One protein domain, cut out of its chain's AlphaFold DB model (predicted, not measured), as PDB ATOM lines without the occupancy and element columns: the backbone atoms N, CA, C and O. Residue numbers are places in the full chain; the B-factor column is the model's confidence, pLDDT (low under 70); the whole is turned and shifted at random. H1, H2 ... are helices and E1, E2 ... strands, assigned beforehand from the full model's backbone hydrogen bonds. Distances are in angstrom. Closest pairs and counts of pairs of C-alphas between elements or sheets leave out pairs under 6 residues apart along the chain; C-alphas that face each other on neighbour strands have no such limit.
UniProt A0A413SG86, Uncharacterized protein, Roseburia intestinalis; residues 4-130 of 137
ATOM      1  N   GLU A   4     -10.908  11.195 -27.500       93.25
ATOM      2  CA  GLU A   4     -10.765  10.641 -26.153       93.25
ATOM      3  C   GLU A   4      -9.376  10.924 -25.573       93.25
ATOM      4  O   GLU A   4      -9.269  11.329 -24.421       93.25
ATOM      5  N   GLU A   5      -8.317  10.791 -26.375       93.81
ATOM      6  CA  GLU A   5      -6.949  11.143 -25.973       93.81
ATOM      7  C   GLU A   5      -6.824  12.626 -25.611       93.81
ATOM      8  O   GLU A   5      -6.259  12.960 -24.570       93.81
ATOM      9  N   ALA A   6      -7.374  13.512 -26.446       95.31
ATOM     10  CA  ALA A   6      -7.309  14.953 -26.235       95.31
ATOM     11  C   ALA A   6      -8.027  15.365 -24.943       95.31
ATOM     12  O   ALA A   6      -7.469  16.114 -24.144       95.31
ATOM     13  N   LYS A   7      -9.217  14.810 -24.681       95.25
ATOM     14  CA  LYS A   7     -10.008  15.112 -23.476       95.25
ATOM     15  C   LYS A   7      -9.358  14.660 -22.168       95.25
ATOM     16  O   LYS A   7      -9.760  15.148 -21.115       95.25
ATOM     17  N   GLN A   8      -8.379  13.751 -22.207       96.50
ATOM     18  CA  GLN A   8      -7.612  13.353 -21.018       96.50
ATOM     19  C   GLN A   8      -6.441  14.293 -20.709       96.50
ATOM     20  O   GLN A   8      -5.830  14.167 -19.645       96.50
ATOM     21  N   ARG A   9      -6.095  15.222 -21.608       97.00
ATOM     22  CA  ARG A   9      -5.000  16.156 -21.356       97.00
ATOM     23  C   ARG A   9      -5.424  17.235 -20.363       97.00
ATOM     24  O   ARG A   9      -6.513  17.794 -20.451       97.00
ATOM     25  N   SER A  10      -4.528  17.569 -19.439       96.81
ATOM     26  CA  SER A  10      -4.758  18.625 -18.446       96.81
ATOM     27  C   SER A  10      -4.767  20.036 -19.039       96.81
ATOM     28  O   SER A  10      -5.260  20.957 -18.396       96.81
ATOM     29  N   ASP A  11      -4.194  20.209 -20.228       96.25
ATOM     30  CA  ASP A  11      -4.105  21.473 -20.963       96.25
ATOM     31  C   ASP A  11      -5.174  21.609 -22.062       96.25
ATOM     32  O   ASP A  11      -5.163  22.593 -22.792       96.25
ATOM     33  N   TYR A  12      -6.113  20.663 -22.165       97.94
ATOM     34  CA  TYR A  12      -7.237  20.757 -23.092       97.94
ATOM     35  C   TYR A  12      -8.236  21.813 -22.615       97.94
ATOM     36  O   TYR A  12      -8.848  21.666 -21.551       97.94
ATOM     37  N   LYS A  13      -8.477  22.846 -23.425       97.88
ATOM     38  CA  LYS A  13      -9.477  23.879 -23.129       97.88
ATOM     39  C   LYS A  13     -10.329  24.156 -24.356       97.88
ATOM     40  O   LYS A  13      -9.826  24.597 -25.380       97.88
ATOM     41  N   PHE A  14     -11.636  23.961 -24.218       98.38
ATOM     42  CA  PHE A  14     -12.610  24.360 -25.229       98.38
ATOM     43  C   PHE A  14     -13.523  25.455 -24.680       98.38
ATOM     44  O   PHE A  14     -14.213  25.264 -23.672       98.38
ATOM     45  N   SER A  15     -13.546  26.597 -25.359       98.12
ATOM     46  CA  SER A  15     -14.380  27.747 -25.024       98.12
ATOM     47  C   SER A  15     -15.260  28.139 -26.207       98.12
ATOM     48  O   SER A  15     -14.901  27.950 -27.367       98.12
ATOM     49  N   VAL A  16     -16.445  28.663 -25.901       98.19
ATOM     50  CA  VAL A  16     -17.341  29.243 -26.900       98.19
ATOM     51  C   VAL A  16     -17.742  30.613 -26.403       98.19
ATOM     52  O   VAL A  16     -18.329  30.724 -25.326       98.19
ATOM     53  N   ASN A  17     -17.424  31.618 -27.207       97.00
ATOM     54  CA  ASN A  17     -17.535  33.033 -26.889       97.00
ATOM     55  C   ASN A  17     -18.632  33.723 -27.717       97.00
ATOM     56  O   ASN A  17     -18.712  34.943 -27.727       97.00
ATOM     57  N   ILE A  18     -19.504  32.954 -28.382       96.94
ATOM     58  CA  ILE A  18     -20.607  33.482 -29.198       96.94
ATOM     59  C   ILE A  18     -21.665  34.140 -28.291       96.94
ATOM     60  O   ILE A  18     -22.318  33.430 -27.515       96.94
ATOM     61  N   PRO A  19     -21.902  35.460 -28.398       95.94
ATOM     62  CA  PRO A  19     -22.963  36.123 -27.650       95.94
ATOM     63  C   PRO A  19     -24.355  35.721 -28.164       95.94
ATOM     64  O   PRO A  19     -24.531  35.353 -29.325       95.94
ATOM     65  N   GLU A  20     -25.376  35.826 -27.309       96.75
ATOM     66  CA  GLU A  20     -26.739  35.354 -27.623       96.75
ATOM     67  C   GLU A  20     -27.323  35.967 -28.905       96.75
ATOM     68  O   GLU A  20     -27.988  35.266 -29.670       96.75
ATOM     69  N   TYR A  21     -27.056  37.254 -29.162       97.25
ATOM     70  CA  TYR A  21     -27.541  37.932 -30.367       97.25
ATOM     71  C   TYR A  21     -26.915  37.343 -31.639       97.25
ATOM     72  O   TYR A  21     -27.631  37.069 -32.600       97.25
ATOM     73  N   LEU A  22     -25.607  37.063 -31.622       98.00
ATOM     74  CA  LEU A  22     -24.903  36.481 -32.760       98.00
ATOM     75  C   LEU A  22     -25.349  35.038 -32.989       98.00
ATOM     76  O   LEU A  22     -25.573  34.631 -34.124       98.00
ATOM     77  N   LEU A  23     -25.578  34.270 -31.920       98.00
ATOM     78  CA  LEU A  23     -26.138  32.926 -32.050       98.00
ATOM     79  C   LEU A  23     -27.533  32.943 -32.699       98.00
ATOM     80  O   LEU A  23     -27.862  32.039 -33.467       98.00
ATOM     81  N   ALA A  24     -28.363  33.950 -32.404       98.19
ATOM     82  CA  ALA A  24     -29.663  34.110 -33.053       98.19
ATOM     83  C   ALA A  24     -29.523  34.430 -34.554       98.19
ATOM     84  O   ALA A  24     -30.240  33.842 -35.364       98.19
ATOM     85  N   GLU A  25     -28.579  35.293 -34.929       98.38
ATOM     86  CA  GLU A  25     -28.270  35.626 -36.329       98.38
ATOM     87  C   GLU A  25     -27.711  34.427 -37.111       98.38
ATOM     88  O   GLU A  25     -28.165  34.136 -38.216       98.38
ATOM     89  N   LEU A  26     -26.806  33.657 -36.502       98.25
ATOM     90  CA  LEU A  26     -26.256  32.423 -37.068       98.25
ATOM     91  C   LEU A  26     -27.343  31.370 -37.328       98.25
ATOM     92  O   LEU A  26     -27.342  30.716 -38.369       98.25
ATOM     93  N   LYS A  27     -28.313  31.226 -36.416       97.81
ATOM     94  CA  LYS A  27     -29.478  30.344 -36.618       97.81
ATOM     95  C   LYS A  27     -30.396  30.812 -37.746       97.81
ATOM     96  O   LYS A  27     -31.051  29.971 -38.361       97.81
ATOM     97  N   ALA A  28     -30.456  32.122 -37.979       97.94
ATOM     98  CA  ALA A  28     -31.223  32.744 -39.051       97.94
ATOM     99  C   ALA A  28     -30.472  32.790 -40.395       97.94
ATOM    100  O   ALA A  28     -31.074  33.199 -41.385       97.94
ATOM    101  N   ASP A  29     -29.202  32.362 -40.434       97.69
ATOM    102  CA  ASP A  29     -28.336  32.388 -41.622       97.69
ATOM    103  C   ASP A  29     -28.138  33.809 -42.196       97.69
ATOM    104  O   ASP A  29     -28.034  34.006 -43.409       97.69
ATOM    105  N   TRP A  30     -28.121  34.823 -41.318       97.44
ATOM    106  CA  TRP A  30     -27.996  36.228 -41.721       97.44
ATOM    107  C   TRP A  30     -27.448  37.131 -40.602       97.44
ATOM    108  O   TRP A  30     -28.091  37.293 -39.562       97.44
ATOM    109  N   LEU A  31     -26.281  37.751 -40.824       97.00
ATOM    110  CA  LEU A  31     -25.541  38.555 -39.838       97.00
ATOM    111  C   LEU A  31     -25.888  40.052 -39.917       97.00
ATOM    112  O   LEU A  31     -25.173  40.849 -40.532       97.00
ATOM    113  N   ASN A  32     -26.991  40.456 -39.280       94.69
ATOM    114  CA  ASN A  32     -27.415  41.866 -39.251       94.69
ATOM    115  C   ASN A  32     -26.453  42.770 -38.467       94.69
ATOM    116  O   ASN A  32     -26.430  43.978 -38.697       94.69
ATOM    117  N   SER A  33     -25.688  42.202 -37.535       93.50
ATOM    118  CA  SER A  33     -24.728  42.938 -36.708       93.50
ATOM    119  C   SER A  33     -23.399  43.248 -37.414       93.50
ATOM    120  O   SER A  33     -22.607  44.036 -36.901       93.50
ATOM    121  N   PHE A  34     -23.172  42.678 -38.600       94.19
ATOM    122  CA  PHE A  34     -21.933  42.805 -39.366       94.19
ATOM    123  C   PHE A  34     -22.072  43.849 -40.476       94.19
ATOM    124  O   PHE A  34     -23.166  44.113 -40.968       94.19
ATOM    125  N   CYS A  35     -20.955  44.430 -40.910       89.62
ATOM    126  CA  CYS A  35     -20.899  45.310 -42.077       89.62
ATOM    127  C   CYS A  35     -19.619  45.057 -42.887       89.62
ATOM    128  O   CYS A  35     -18.623  44.594 -42.338       89.62
ATOM    129  N   GLU A  36     -19.638  45.388 -44.182       86.75
ATOM    130  CA  GLU A  36     -18.566  45.082 -45.150       86.75
ATOM    131  C   GLU A  36     -17.154  45.485 -44.682       86.75
ATOM    132  O   GLU A  36     -16.208  44.722 -44.838       86.75
ATOM    133  N   ASN A  37     -17.008  46.665 -44.071       87.56
ATOM    134  CA  ASN A  37     -15.721  47.181 -43.577       87.56
ATOM    135  C   ASN A  37     -15.556  47.035 -42.052       87.56
ATOM    136  O   ASN A  37     -14.698  47.686 -41.458       87.56
ATOM    137  N   GLY A  38     -16.429  46.258 -41.409       90.12
ATOM    138  CA  GLY A  38     -16.370  45.979 -39.979       90.12
ATOM    139  C   GLY A  38     -15.376  44.873 -39.648       90.12
ATOM    140  O   GLY A  38     -14.926  44.136 -40.528       90.12
ATOM    141  N   ASP A  39     -15.067  44.731 -38.363       92.81
ATOM    142  CA  ASP A  39     -14.301  43.587 -37.880       92.81
ATOM    143  C   ASP A  39     -15.133  42.295 -37.957       92.81
ATOM    144  O   ASP A  39     -16.343  42.323 -37.717       92.81
ATOM    145  N   PRO A  40     -14.513  41.152 -38.289       94.56
ATOM    146  CA  PRO A  40     -15.134  39.853 -38.081       94.56
ATOM    147  C   PRO A  40     -15.178  39.503 -36.588       94.56
ATOM    148  O   PRO A  40     -14.371  40.000 -35.798       94.56
ATOM    149  N   GLU A  41     -16.052  38.570 -36.212       97.56
ATOM    150  CA  GLU A  41     -16.008  37.965 -34.879       97.56
ATOM    151  C   GLU A  41     -14.899  36.908 -34.868       97.56
ATOM    152  O   GLU A  41     -15.029  35.842 -35.479       97.56
ATOM    153  N   ARG A  42     -13.786  37.219 -34.202       96.94
ATOM    154  CA  ARG A  42     -12.633  36.317 -34.063       96.94
ATOM    155  C   ARG A  42     -12.704  35.546 -32.749       96.94
ATOM    156  O   ARG A  42     -13.173  36.090 -31.753       96.94
ATOM    157  N   GLY A  43     -12.241  34.298 -32.736       97.44
ATOM    158  CA  GLY A  43     -12.248  33.479 -31.520       97.44
ATOM    159  C   GLY A  43     -13.656  33.175 -30.991       97.44
ATOM    160  O   GLY A  43     -13.848  32.982 -29.785       97.44
ATOM    161  N   ALA A  44     -14.654  33.110 -31.882       98.12
ATOM    162  CA  ALA A  44     -16.045  32.814 -31.538       98.12
ATOM    163  C   ALA A  44     -16.170  31.456 -30.821       98.12
ATOM    164  O   ALA A  44     -17.000  31.267 -29.930       98.12
ATOM    165  N   ALA A  45     -15.290  30.518 -31.157       98.62
ATOM    166  CA  ALA A  45     -14.949  29.367 -30.333       98.62
ATOM    167  C   ALA A  45     -13.437  29.146 -30.399       98.62
ATOM    168  O   ALA A  45     -12.840  29.404 -31.440       98.62
ATOM    169  N   VAL A  46     -12.832  28.658 -29.317       98.56
ATOM    170  CA  VAL A  46     -11.390  28.375 -29.254       98.56
ATOM    171  C   VAL A  46     -11.174  27.010 -28.617       98.56
ATOM    172  O   VAL A  46     -11.714  26.736 -27.539       98.56
ATOM    173  N   LEU A  47     -10.389  26.166 -29.282       98.56
ATOM    174  CA  LEU A  47      -9.857  24.922 -28.737       98.56
ATOM    175  C   LEU A  47      -8.334  25.046 -28.622       98.56
ATOM    176  O   LEU A  47      -7.636  25.023 -29.630       98.56
ATOM    177  N   GLU A  48      -7.842  25.141 -27.392       97.88
ATOM    178  CA  GLU A  48      -6.420  25.205 -27.043       97.88
ATOM    179  C   GLU A  48      -5.965  23.842 -26.513       97.88
ATOM    180  O   GLU A  48      -6.629  23.239 -25.658       97.88
ATOM    181  N   ILE A  49      -4.827  23.358 -27.018       97.56
ATOM    182  CA  ILE A  49      -4.142  22.175 -26.499       97.56
ATOM    183  C   ILE A  49      -2.636  22.446 -26.518       97.56
ATOM    184  O   ILE A  49      -1.995  22.412 -27.568       97.56
ATOM    185  N   GLY A  50      -2.055  22.678 -25.343       96.06
ATOM    186  CA  GLY A  50      -0.615  22.887 -25.198       96.06
ATOM    187  C   GLY A  50      -0.120  24.141 -25.925       96.06
ATOM    188  O   GLY A  50      -0.420  25.249 -25.492       96.06
ATOM    189  N   TYR A  51       0.652  23.971 -27.005       97.44
ATOM    190  CA  TYR A  51       1.304  25.064 -27.756       97.44
ATOM    191  C   TYR A  51       0.626  25.403 -29.090       97.44
ATOM    192  O   TYR A  51       1.234  26.041 -29.952       97.44
ATOM    193  N   VAL A  52      -0.607  24.944 -29.286       97.88
ATOM    194  CA  VAL A  52      -1.401  25.221 -30.484       97.88
ATOM    195  C   VAL A  52      -2.860  25.445 -30.110       97.88
ATOM    196  O   VAL A  52      -3.384  24.806 -29.189       97.88
ATOM    197  N   ASP A  53      -3.528  26.311 -30.858       97.62
ATOM    198  CA  ASP A  53      -4.971  26.454 -30.801       97.62
ATOM    199  C   ASP A  53      -5.602  26.449 -32.198       97.62
ATOM    200  O   ASP A  53      -4.939  26.535 -33.239       97.62
ATOM    201  N   ILE A  54      -6.916  26.269 -32.199       98.69
ATOM    202  CA  ILE A  54      -7.773  26.520 -33.346       98.69
ATOM    203  C   ILE A  54      -8.922  27.417 -32.900       98.69
ATOM    204  O   ILE A  54      -9.608  27.140 -31.911       98.69
ATOM    205  N   GLU A  55      -9.153  28.475 -33.663       98.62
ATOM    206  CA  GLU A  55     -10.224  29.439 -33.470       98.62
ATOM    207  C   GLU A  55     -11.266  29.304 -34.579       98.62
ATOM    208  O   GLU A  55     -10.930  29.118 -35.748       98.62
ATOM    209  N   LEU A  56     -12.543  29.439 -34.231       98.75
ATOM    210  CA  LEU A  56     -13.615  29.686 -35.186       98.75
ATOM    211  C   LEU A  56     -13.779  31.197 -35.368       98.75
ATOM    212  O   LEU A  56     -14.237  31.881 -34.453       98.75
ATOM    213  N   ASN A  57     -13.480  31.689 -36.565       98.31
ATOM    214  CA  ASN A  57     -13.724  33.068 -36.971       98.31
ATOM    215  C   ASN A  57     -14.975  33.140 -37.851       98.31
ATOM    216  O   ASN A  57     -15.189  32.294 -38.726       98.31
ATOM    217  N   ILE A  58     -15.798  34.156 -37.616       98.31
ATOM    218  CA  ILE A  58     -17.081  34.365 -38.285       98.31
ATOM    219  C   ILE A  58     -17.018  35.685 -39.043       98.31
ATOM    220  O   ILE A  58     -16.702  36.729 -38.477       98.31
ATOM    221  N   PHE A  59     -17.347  35.617 -40.323       96.69
ATOM    222  CA  PHE A  59     -17.430  36.743 -41.241       96.69
ATOM    223  C   PHE A  59     -18.831  36.794 -41.842       96.69
ATOM    224  O   PHE A  59     -19.539  35.789 -41.870       96.69
ATOM    225  N   ALA A  60     -19.203  37.938 -42.396       95.50
ATOM    226  CA  ALA A  60     -20.250  38.032 -43.402       95.50
ATOM    227  C   ALA A  60     -19.653  37.866 -44.815       95.50
ATOM    228  O   ALA A  60     -18.496  38.215 -45.050       95.50
ATOM    229  N   GLU A  61     -20.436  37.365 -45.774       94.00
ATOM    230  CA  GLU A  61     -20.020  37.222 -47.184       94.00
ATOM    231  C   GLU A  61     -19.464  38.528 -47.785       94.00
ATOM    232  O   GLU A  61     -18.438  38.527 -48.471       94.00
ATOM    233  N   ASN A  62     -20.080  39.672 -47.481       91.38
ATOM    234  CA  ASN A  62     -19.595  40.972 -47.941       91.38
ATOM    235  C   ASN A  62     -18.217  41.361 -47.370       91.38
ATOM    236  O   ASN A  62     -17.517  42.146 -47.996       91.38
ATOM    237  N   GLN A  63     -17.763  40.777 -46.256       92.19
ATOM    238  CA  GLN A  63     -16.422  41.022 -45.709       92.19
ATOM    239  C   GLN A  63     -15.322  40.183 -46.381       92.19
ATOM    240  O   GLN A  63     -14.144  40.520 -46.271       92.19
ATOM    241  N   VAL A  64     -15.658  39.083 -47.068       88.69
ATOM    242  CA  VAL A  64     -14.651  38.131 -47.591       88.69
ATOM    243  C   VAL A  64     -14.196  38.409 -49.030       88.69
ATOM    244  O   VAL A  64     -13.491  37.590 -49.613       88.69
ATOM    245  N   ALA A  65     -14.533  39.567 -49.610       73.38
ATOM    246  CA  ALA A  65     -14.059  40.048 -50.922       73.38
ATOM    247  C   ALA A  65     -14.221  39.060 -52.105       73.38
ATOM    248  O   ALA A  65     -13.527  39.166 -53.120       73.38
ATOM    249  N   ARG A  66     -15.136  38.084 -51.996       73.25
ATOM    250  CA  ARG A  66     -15.412  37.070 -53.036       73.25
ATOM    251  C   ARG A  66     -16.520  37.478 -53.992       73.25
ATOM    252  O   ARG A  66     -16.564  36.989 -55.121       73.25
ATOM    253  N   MET A  67     -17.413  38.357 -53.550       64.44
ATOM    254  CA  MET A  67     -18.562  38.813 -54.321       64.44
ATOM    255  C   MET A  67     -18.570  40.336 -54.404       64.44
ATOM    256  O   MET A  67     -18.198  41.023 -53.463       64.44
ATOM    257  N   SER A  68     -19.044  40.865 -55.532       68.00
ATOM    258  CA  SER A  68     -19.348  42.294 -55.687       68.00
ATOM    259  C   SER A  68     -20.656  42.702 -54.994       68.00
ATOM    260  O   SER A  68     -21.118  43.823 -55.184       68.00
ATOM    261  N   ASP A  69     -21.300  41.769 -54.290       76.44
ATOM    262  CA  ASP A  69     -22.573  41.972 -53.614       76.44
ATOM    263  C   ASP A  69     -22.326  42.395 -52.164       76.44
ATOM    264  O   ASP A  69     -22.199  41.566 -51.260       76.44
ATOM    265  N   SER A  70     -22.240  43.709 -51.962       79.75
ATOM    266  CA  SER A  70     -22.043  44.329 -50.650       79.75
ATOM    267  C   SER A  70     -23.209  44.083 -49.682       79.75
ATOM    268  O   SER A  70     -23.066  44.343 -48.489       79.75
ATOM    269  N   GLU A  71     -24.358  43.589 -50.161       86.81
ATOM    270  CA  GLU A  71     -25.557  43.336 -49.350       86.81
ATOM    271  C   GLU A  71     -25.692  41.871 -48.900       86.81
ATOM    272  O   GLU A  71     -26.655  41.522 -48.213       86.81
ATOM    273  N   ASN A  72     -24.740  40.995 -49.238       92.00
ATOM    274  CA  ASN A  72     -24.773  39.609 -48.786       92.00
ATOM    275  C   ASN A  72     -24.171  39.463 -47.378       92.00
ATOM    276  O   ASN A  72     -22.956  39.520 -47.196       92.00
ATOM    277  N   HIS A  73     -25.028  39.238 -46.379       94.69
ATOM    278  CA  HIS A  73     -24.635  39.059 -44.975       94.69
ATOM    279  C   HIS A  73     -24.711  37.597 -44.507       94.69
ATOM    280  O   HIS A  73     -24.816  37.330 -43.307       94.69
ATOM    281  N   ARG A  74     -24.690  36.627 -45.429       95.81
ATOM    282  CA  ARG A  74     -24.621  35.211 -45.040       95.81
ATOM    283  C   ARG A  74     -23.339  34.942 -44.236       95.81
ATOM    284  O   ARG A  74     -22.294  35.488 -44.597       95.81
ATOM    285  N   PRO A  75     -23.397  34.131 -43.166       97.25
ATOM    286  CA  PRO A  75     -22.215  33.785 -42.393       97.25
ATOM    287  C   PRO A  75     -21.207  32.983 -43.221       97.25
ATOM    288  O   PRO A  75     -21.561  31.995 -43.862       97.25
ATOM    289  N   VAL A  76     -19.936  33.350 -43.116       97.00
ATOM    290  CA  VAL A  76     -18.788  32.574 -43.584       97.00
ATOM    291  C   VAL A  76     -17.967  32.200 -42.359       97.00
ATOM    292  O   VAL A  76     -17.514  33.064 -41.610       97.00
ATOM    293  N   LEU A  77     -17.794  30.900 -42.137       98.25
ATOM    294  CA  LEU A  77     -17.084  30.363 -40.982       98.25
ATOM    295  C   LEU A  77     -15.726  29.836 -41.422       98.25
ATOM    296  O   LEU A  77     -15.647  29.037 -42.355       98.25
ATOM    297  N   ASN A  78     -14.669  30.241 -40.731       98.00
ATOM    298  CA  ASN A  78     -13.312  29.800 -41.016       98.00
ATOM    299  C   ASN A  78     -12.600  29.381 -39.744       98.00
ATOM    300  O   ASN A  78     -12.662  30.083 -38.738       98.00
ATOM    301  N   TYR A  79     -11.861  28.281 -39.823       98.69
ATOM    302  CA  TYR A  79     -10.905  27.948 -38.786       98.69
ATOM    303  C   TYR A  79      -9.585  28.675 -38.996       98.69
ATOM    304  O   TYR A  79      -9.077  28.740 -40.118       98.69
ATOM    305  N   PHE A  80      -9.023  29.177 -37.908       98.44
ATOM    306  CA  PHE A  80      -7.741  29.864 -37.851       98.44
ATOM    307  C   PHE A  80      -6.856  29.201 -36.796       98.44
ATOM    308  O   PHE A  80      -7.379  28.726 -35.795       98.44
ATOM    309  N   CYS A  81      -5.549  29.112 -37.025       98.50
ATOM    310  CA  CYS A  81      -4.610  28.508 -36.081       98.50
ATOM    311  C   CYS A  81      -3.677  29.566 -35.496       98.50
ATOM    312  O   CYS A  81      -3.069  30.326 -36.259       98.50
ATOM    313  N   CYS A  82      -3.495  29.550 -34.178       98.00
ATOM    314  CA  CYS A  82      -2.357  30.172 -33.518       98.00
ATOM    315  C   CYS A  82      -1.422  29.102 -32.948       98.00
ATOM    316  O   CYS A  82      -1.816  27.981 -32.605       98.00
ATOM    317  N   ILE A  83      -0.149  29.462 -32.849       97.88
ATOM    318  CA  ILE A  83       0.906  28.629 -32.278       97.88
ATOM    319  C   ILE A  83       1.636  29.400 -31.190       97.88
ATOM    320  O   ILE A  83       1.661  30.627 -31.192       97.88
ATOM    321  N   LYS A  84       2.235  28.681 -30.247       97.00
ATOM    322  CA  LYS A  84       2.941  29.274 -29.116       97.00
ATOM    323  C   LYS A  84       4.445  29.019 -29.223       97.00
ATOM    324  O   LYS A  84       4.866  27.865 -29.303       97.00
ATOM    325  N   HIS A  85       5.248  30.082 -29.178       94.19
ATOM    326  CA  HIS A  85       6.715  30.051 -29.325       94.19
ATOM    327  C   HIS A  85       7.481  29.957 -27.993       94.19
ATOM    328  O   HIS A  85       8.714  29.891 -27.966       94.19
ATOM    329  N   GLY A  86       6.769  29.906 -26.869       92.06
ATOM    330  CA  GLY A  86       7.351  29.815 -25.538       92.06
ATOM    331  C   GLY A  86       6.305  29.532 -24.466       92.06
ATOM    332  O   GLY A  86       5.161  29.187 -24.759       92.06
ATOM    333  N   ASP A  87       6.703  29.639 -23.203       89.62
ATOM    334  CA  ASP A  87       5.839  29.291 -22.070       89.62
ATOM    335  C   ASP A  87       4.924  30.440 -21.628       89.62
ATOM    336  O   ASP A  87       3.966  30.211 -20.886       89.62
ATOM    337  N   LYS A  88       5.186  31.676 -22.065       87.94
ATOM    338  CA  LYS A  88       4.446  32.852 -21.603       87.94
ATOM    339  C   LYS A  88       3.182  33.074 -22.419       87.94
ATOM    340  O   LYS A  88       3.089  32.681 -23.575       87.94
ATOM    341  N   ASP A  89       2.203  33.731 -21.815       78.25
ATOM    342  CA  ASP A  89       0.922  34.007 -22.472       78.25
ATOM    343  C   ASP A  89       1.051  34.983 -23.654       78.25
ATOM    344  O   ASP A  89       0.197  34.985 -24.530       78.25
ATOM    345  N   ASP A  90       2.112  35.793 -23.712       88.00
ATOM    346  CA  ASP A  90       2.411  36.695 -24.830       88.00
ATOM    347  C   ASP A  90       3.244  36.045 -25.951       88.00
ATOM    348  O   ASP A  90       3.572  36.720 -26.923       88.00
ATOM    349  N   ASP A  91       3.543  34.743 -25.851       92.50
ATOM    350  CA  ASP A  91       4.295  33.988 -26.867       92.50
ATOM    351  C   ASP A  91       3.391  33.374 -27.964       92.50
ATOM    352  O   ASP A  91       3.871  32.583 -28.780       92.50
ATOM    353  N   TRP A  92       2.088  33.687 -27.983       95.31
ATOM    354  CA  TRP A  92       1.160  33.248 -29.032       95.31
ATOM    355  C   TRP A  92       1.310  34.086 -30.305       95.31
ATOM    356  O   TRP A  92       1.264  35.315 -30.270       95.31
ATOM    357  N   GLU A  93       1.423  33.408 -31.443       95.81
ATOM    358  CA  GLU A  93       1.501  33.999 -32.772       95.81
ATOM    359  C   GLU A  93       0.409  33.429 -33.682       95.81
ATOM    360  O   GLU A  93       0.113  32.233 -33.690       95.81
ATOM    361  N   SER A  94      -0.189  34.320 -34.466       96.38
ATOM    362  CA  SER A  94      -1.098  33.985 -35.558       96.38
ATOM    363  C   SER A  94      -0.356  33.226 -36.665       96.38
ATOM    364  O   SER A  94       0.548  33.794 -37.268       96.38
ATOM    365  N   ASP A  95      -0.762  31.990 -36.979       97.38
ATOM    366  CA  ASP A  95      -0.138  31.203 -38.055       97.38
ATOM    367  C   ASP A  95      -0.887  31.372 -39.385       97.38
ATOM    368  O   ASP A  95      -0.398  32.051 -40.287       97.38
ATOM    369  N   ASP A  96      -2.067  30.758 -39.541       97.62
ATOM    370  CA  ASP A  96      -2.819  30.828 -40.805       97.62
ATOM    371  C   ASP A  96      -4.287  30.386 -40.677       97.62
ATOM    372  O   ASP A  96      -4.687  29.689 -39.737       97.62
ATOM    373  N   TYR A  97      -5.087  30.724 -41.691       96.88
ATOM    374  CA  TYR A  97      -6.397  30.118 -41.907       96.88
ATOM    375  C   TYR A  97      -6.252  28.664 -42.369       96.88
ATOM    376  O   TYR A  97      -5.502  28.334 -43.287       96.88
ATOM    377  N   ILE A  98      -7.019  27.774 -41.743       97.38
ATOM    378  CA  ILE A  98      -6.987  26.336 -42.008       97.38
ATOM    379  C   ILE A  98      -7.910  25.988 -43.176       97.38
ATOM    380  O   ILE A  98      -7.464  25.419 -44.176       97.38
ATOM    381  N   CYS A  99      -9.205  26.266 -43.014       96.62
ATOM    382  CA  CYS A  99     -10.253  25.996 -43.992       96.62
ATOM    383  C   CYS A  99     -11.580  26.642 -43.577       96.62
ATOM    384  O   CYS A  99     -11.813  26.907 -42.395       96.62
ATOM    385  N   GLU A 100     -12.480  26.792 -44.547       96.44
ATOM    386  CA  GLU A 100     -13.890  27.075 -44.280       96.44
ATOM    387  C   GLU A 100     -14.587  25.880 -43.628       96.44
ATOM    388  O   GLU A 100     -14.211  24.724 -43.848       96.44
ATOM    389  N   THR A 101     -15.626  26.160 -42.845       97.44
ATOM    390  CA  THR A 101     -16.443  25.147 -42.168       97.44
ATOM    391  C   THR A 101     -17.925  25.537 -42.151       97.44
ATOM    392  O   THR A 101     -18.323  26.600 -42.621       97.44
ATOM    393  N   SER A 102     -18.766  24.659 -41.610       96.31
ATOM    394  CA  SER A 102     -20.197  24.885 -41.425       96.31
ATOM    395  C   SER A 102     -20.660  24.258 -40.116       96.31
ATOM    396  O   SER A 102     -20.284  23.127 -39.813       96.31
ATOM    397  N   VAL A 103     -21.531  24.946 -39.382       97.38
ATOM    398  CA  VAL A 103     -22.115  24.444 -38.133       97.38
ATOM    399  C   VAL A 103     -23.632  24.495 -38.246       97.38
ATOM    400  O   VAL A 103     -24.202  25.519 -38.619       97.38
ATOM    401  N   ASN A 104     -24.309  23.401 -37.901       97.25
ATOM    402  CA  ASN A 104     -25.766  23.407 -37.807       97.25
ATOM    403  C   ASN A 104     -26.208  23.997 -36.461       97.25
ATOM    404  O   ASN A 104     -26.495  23.268 -35.516       97.25
ATOM    405  N   TRP A 105     -26.300  25.324 -36.378       97.62
ATOM    406  CA  TRP A 105     -26.667  26.049 -35.151       97.62
ATOM    407  C   TRP A 105     -28.057  25.706 -34.589       97.62
ATOM    408  O   TRP A 105     -28.355  26.025 -33.435       97.62
ATOM    409  N   ASN A 106     -28.920  25.079 -35.395       97.38
ATOM    410  CA  ASN A 106     -30.257  24.641 -34.994       97.38
ATOM    411  C   ASN A 106     -30.271  23.240 -34.352       97.38
ATOM    412  O   ASN A 106     -31.280  22.858 -33.759       97.38
ATOM    413  N   ASP A 107     -29.174  22.484 -34.436       97.75
ATOM    414  CA  ASP A 107     -29.027  21.186 -33.778       97.75
ATOM    415  C   ASP A 107     -28.726  21.373 -32.284       97.75
ATOM    416  O   ASP A 107     -27.842  22.139 -31.922       97.75
ATOM    417  N   SER A 108     -29.412  20.671 -31.379       96.44
ATOM    418  CA  SER A 108     -29.144  20.797 -29.937       96.44
ATOM    419  C   SER A 108     -27.740  20.325 -29.528       96.44
ATOM    420  O   SER A 108     -27.251  20.710 -28.465       96.44
ATOM    421  N   GLY A 109     -27.084  19.518 -30.365       97.44
ATOM    422  CA  GLY A 109     -25.723  19.021 -30.213       97.44
ATOM    423  C   GLY A 109     -24.655  19.825 -30.959       97.44
ATOM    424  O   GLY A 109     -23.509  19.375 -30.986       97.44
ATOM    425  N   TRP A 110     -24.975  20.996 -31.534       97.88
ATOM    426  CA  TRP A 110     -24.029  21.782 -32.348       97.88
ATOM    427  C   TRP A 110     -22.697  22.040 -31.639       97.88
ATOM    428  O   TRP A 110     -21.642  21.975 -32.259       97.88
ATOM    429  N   ARG A 111     -22.727  22.285 -30.320       97.88
ATOM    430  CA  ARG A 111     -21.525  22.596 -29.534       97.88
ATOM    431  C   ARG A 111     -20.555  21.419 -29.485       97.88
ATOM    432  O   ARG A 111     -19.354  21.615 -29.613       97.88
ATOM    433  N   TYR A 112     -21.085  20.213 -29.302       97.00
ATOM    434  CA  TYR A 112     -20.295  18.986 -29.280       97.00
ATOM    435  C   TYR A 112     -19.751  18.653 -30.674       97.00
ATOM    436  O   TYR A 112     -18.588  18.290 -30.811       97.00
ATOM    437  N   GLN A 113     -20.572  18.834 -31.713       97.69
ATOM    438  CA  GLN A 113     -20.153  18.645 -33.105       97.69
ATOM    439  C   GLN A 113     -19.026  19.614 -33.491       97.69
ATOM    440  O   GLN A 113     -18.043  19.186 -34.091       97.69
ATOM    441  N   LEU A 114     -19.137  20.886 -33.091       98.31
ATOM    442  CA  LEU A 114     -18.111  21.905 -33.303       98.31
ATOM    443  C   LEU A 114     -16.798  21.543 -32.596       98.31
ATOM    444  O   LEU A 114     -15.753  21.559 -33.231       98.31
ATOM    445  N   GLU A 115     -16.844  21.173 -31.311       98.31
ATOM    446  CA  GLU A 115     -15.649  20.764 -30.552       98.31
ATOM    447  C   GLU A 115     -14.915  19.592 -31.230       98.31
ATOM    448  O   GLU A 115     -13.692  19.609 -31.371       98.31
ATOM    449  N   HIS A 116     -15.668  18.589 -31.693       97.81
ATOM    450  CA  HIS A 116     -15.124  17.432 -32.403       97.81
ATOM    451  C   HIS A 116     -14.482  17.795 -33.745       97.81
ATOM    452  O   HIS A 116     -13.372  17.341 -34.026       97.81
ATOM    453  N   ASP A 117     -15.169  18.592 -34.564       98.12
ATOM    454  CA  ASP A 117     -14.650  19.026 -35.864       98.12
ATOM    455  C   ASP A 117     -13.401  19.901 -35.687       98.12
ATOM    456  O   ASP A 117     -12.389  19.661 -36.341       98.12
ATOM    457  N   MET A 118     -13.411  20.834 -34.726       98.50
ATOM    458  CA  MET A 118     -12.247  21.662 -34.386       98.50
ATOM    459  C   MET A 118     -11.031  20.812 -34.021       98.50
ATOM    460  O   MET A 118      -9.942  21.042 -34.549       98.50
ATOM    461  N   LEU A 119     -11.201  19.797 -33.171       98.25
ATOM    462  CA  LEU A 119     -10.102  18.902 -32.821       98.25
ATOM    463  C   LEU A 119      -9.577  18.136 -34.039       98.25
ATOM    464  O   LEU A 119      -8.363  18.016 -34.215       98.25
ATOM    465  N   GLU A 120     -10.474  17.612 -34.878       97.81
ATOM    466  CA  GLU A 120     -10.084  16.888 -36.085       97.81
ATOM    467  C   GLU A 120      -9.268  17.787 -37.026       97.81
ATOM    468  O   GLU A 120      -8.205  17.377 -37.509       97.81
ATOM    469  N   LYS A 121      -9.726  19.023 -37.263       98.12
ATOM    470  CA  LYS A 121      -9.026  19.984 -38.124       98.12
ATOM    471  C   LYS A 121      -7.696  20.429 -37.533       98.12
ATOM    472  O   LYS A 121      -6.714  20.474 -38.276       98.12
ATOM    473  N   LEU A 122      -7.633  20.686 -36.228       98.19
ATOM    474  CA  LEU A 122      -6.388  21.045 -35.554       98.19
ATOM    475  C   LEU A 122      -5.357  19.915 -35.662       98.19
ATOM    476  O   LEU A 122      -4.228  20.165 -36.069       98.19
ATOM    477  N   ASP A 123      -5.733  18.663 -35.388       97.94
ATOM    478  CA  ASP A 123      -4.807  17.523 -35.476       97.94
ATOM    479  C   ASP A 123      -4.297  17.284 -36.900       97.94
ATOM    480  O   ASP A 123      -3.112  17.004 -37.107       97.94
ATOM    481  N   GLN A 124      -5.163  17.436 -37.905       97.81
ATOM    482  CA  GLN A 124      -4.751  17.392 -39.309       97.81
ATOM    483  C   GLN A 124      -3.769  18.523 -39.643       97.81
ATOM    484  O   GLN A 124      -2.771  18.289 -40.331       97.81
ATOM    485  N   TYR A 125      -4.036  19.735 -39.155       98.19
ATOM    486  CA  TYR A 125      -3.203  20.909 -39.384       98.19
ATOM    487  C   TYR A 125      -1.820  20.774 -38.738       98.19
ATOM    488  O   TYR A 125      -0.805  20.901 -39.426       98.19
ATOM    489  N   VAL A 126      -1.779  20.416 -37.454       97.94
ATOM    490  CA  VAL A 126      -0.557  20.211 -36.665       97.94
ATOM    491  C   VAL A 126       0.338  19.160 -37.311       97.94
ATOM    492  O   VAL A 126       1.515  19.418 -37.558       97.94
ATOM    493  N   LYS A 127      -0.223  18.006 -37.695       97.75
ATOM    494  CA  LYS A 127       0.529  16.953 -38.397       97.75
ATOM    495  C   LYS A 127       1.088  17.421 -39.735       97.75
ATOM    496  O   LYS A 127       2.195  17.035 -40.099       97.75
ATOM    497  N   ARG A 128       0.324  18.222 -40.482       97.94
ATOM    498  CA  ARG A 128       0.736  18.742 -41.791       97.94
ATOM    499  C   ARG A 128       1.866  19.764 -41.673       97.94
ATOM    500  O   ARG A 128       2.766  19.748 -42.507       97.94
ATOM    501  N   LYS A 129       1.800  20.650 -40.679       97.69
ATOM    502  CA  LYS A 129       2.810  21.689 -40.425       97.69
ATOM    503  C   LYS A 129       4.034  21.160 -39.672       97.69
ATOM    504  O   LYS A 129       5.097  21.760 -39.757       97.69
ATOM    505  N   GLY A 130       3.908  20.014 -39.002       97.31
ATOM    506  CA  GLY A 130       4.965  19.451 -38.162       97.31
ATOM    507  C   GLY A 130       5.061  20.127 -36.793       97.31
ATOM    508  O   GLY A 130       6.123  20.082 -36.180       97.31
TER     509      GLY A 130
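AT A GLANCE: This is residues 4 to 130 of the 137 residues of an uncharacterized protein of Roseburia intestinalis (UniProt A0A413SG86). One strongly twisted sheet of five antiparallel strands forms a wall, and the long helix H3 packs slantwise over one of its faces. The two shorter helices lie far out from the middle: H1 beside the beginning of edge strand E1, and H2 near the beginning of E4. The printed part has 127 residues, with three named helices and five named strands in the order H1 E1 H2 E2 E3 E4 E5 H3; the sheet's order is E1 - E2 - E3 - E4 - E5, and the class is mixed, helices and strands. The whole is compact, with a radius of gyration of the C-alphas of 15.3 A and spans of 43 by 31 by 25 A.

IN THESE COORDINATES: In the sheet, E1 is residues 12 to 16, E2 residues 41 to 49 (21.5 A), E3 residues 52 to 60 (26.2 A), E4 residues 75 to 84 (28.8 A) and E5 residues 92 to 101 (23.4 A). E2 bends by 54 degrees at residue 45, and E5 bends by 59 degrees at residue 95. H3, residues 110 to 129, measures 28.0 A from C-alpha 110 at (-24.029, 21.782, -32.348) to C-alpha 129 at (2.810, 21.689, -40.425). H1 is residues 4 to 7, with C-alpha 4 at (-10.765, 10.641, -26.153), and H2 is residues 20 to 27.

HOW THE PARTS SIT: E2, E3, E4 and E5 form a meander, each strand the antiparallel neighbour of the one before, with three hairpins: E2 and E3, E3 and E4, E4 and E5. N 47 and O 54 are 2.9 A apart between E2 and E3, N 55 and O 80 2.8 A between E3 and E4, and N 98 and O 79 2.8 A between E4 and E5. E1, an edge strand, is antiparallel to E2, with N 13 and O 48 at 2.9 A. H2 and H3 are on one face of the sheet, two layers. H3 has a height over the sheet of 7.6 A, lies over E3, E4 and, only just, with 3 C-alphas, E2, and runs slantwise to the strands, at 57 degrees to E3 on the local plane. The closest C-alphas of H3 and E3, Ile 54 and Leu 122, are 6.1 A apart. For H2 and E4 they are Leu 26 and Pro 75, 6.8 A. H1 only grazes the sheet with residues 6 to 7. H2 and H3 are apart. In H2 and H3 every O i to N i+4 pair is within hydrogen-bond range; H1 is too short for such a pair.

THE WHOLE: The C-alphas farthest apart, Gln 8 and Ser 68, are 46.7 A from each other. The printed part has no cut. The links from H2 to E2 and from E3 to E4 are long, 13 and 14 residues. The mean pLDDT of the printed part is 95.0, and residues 67 to 68 are under 70.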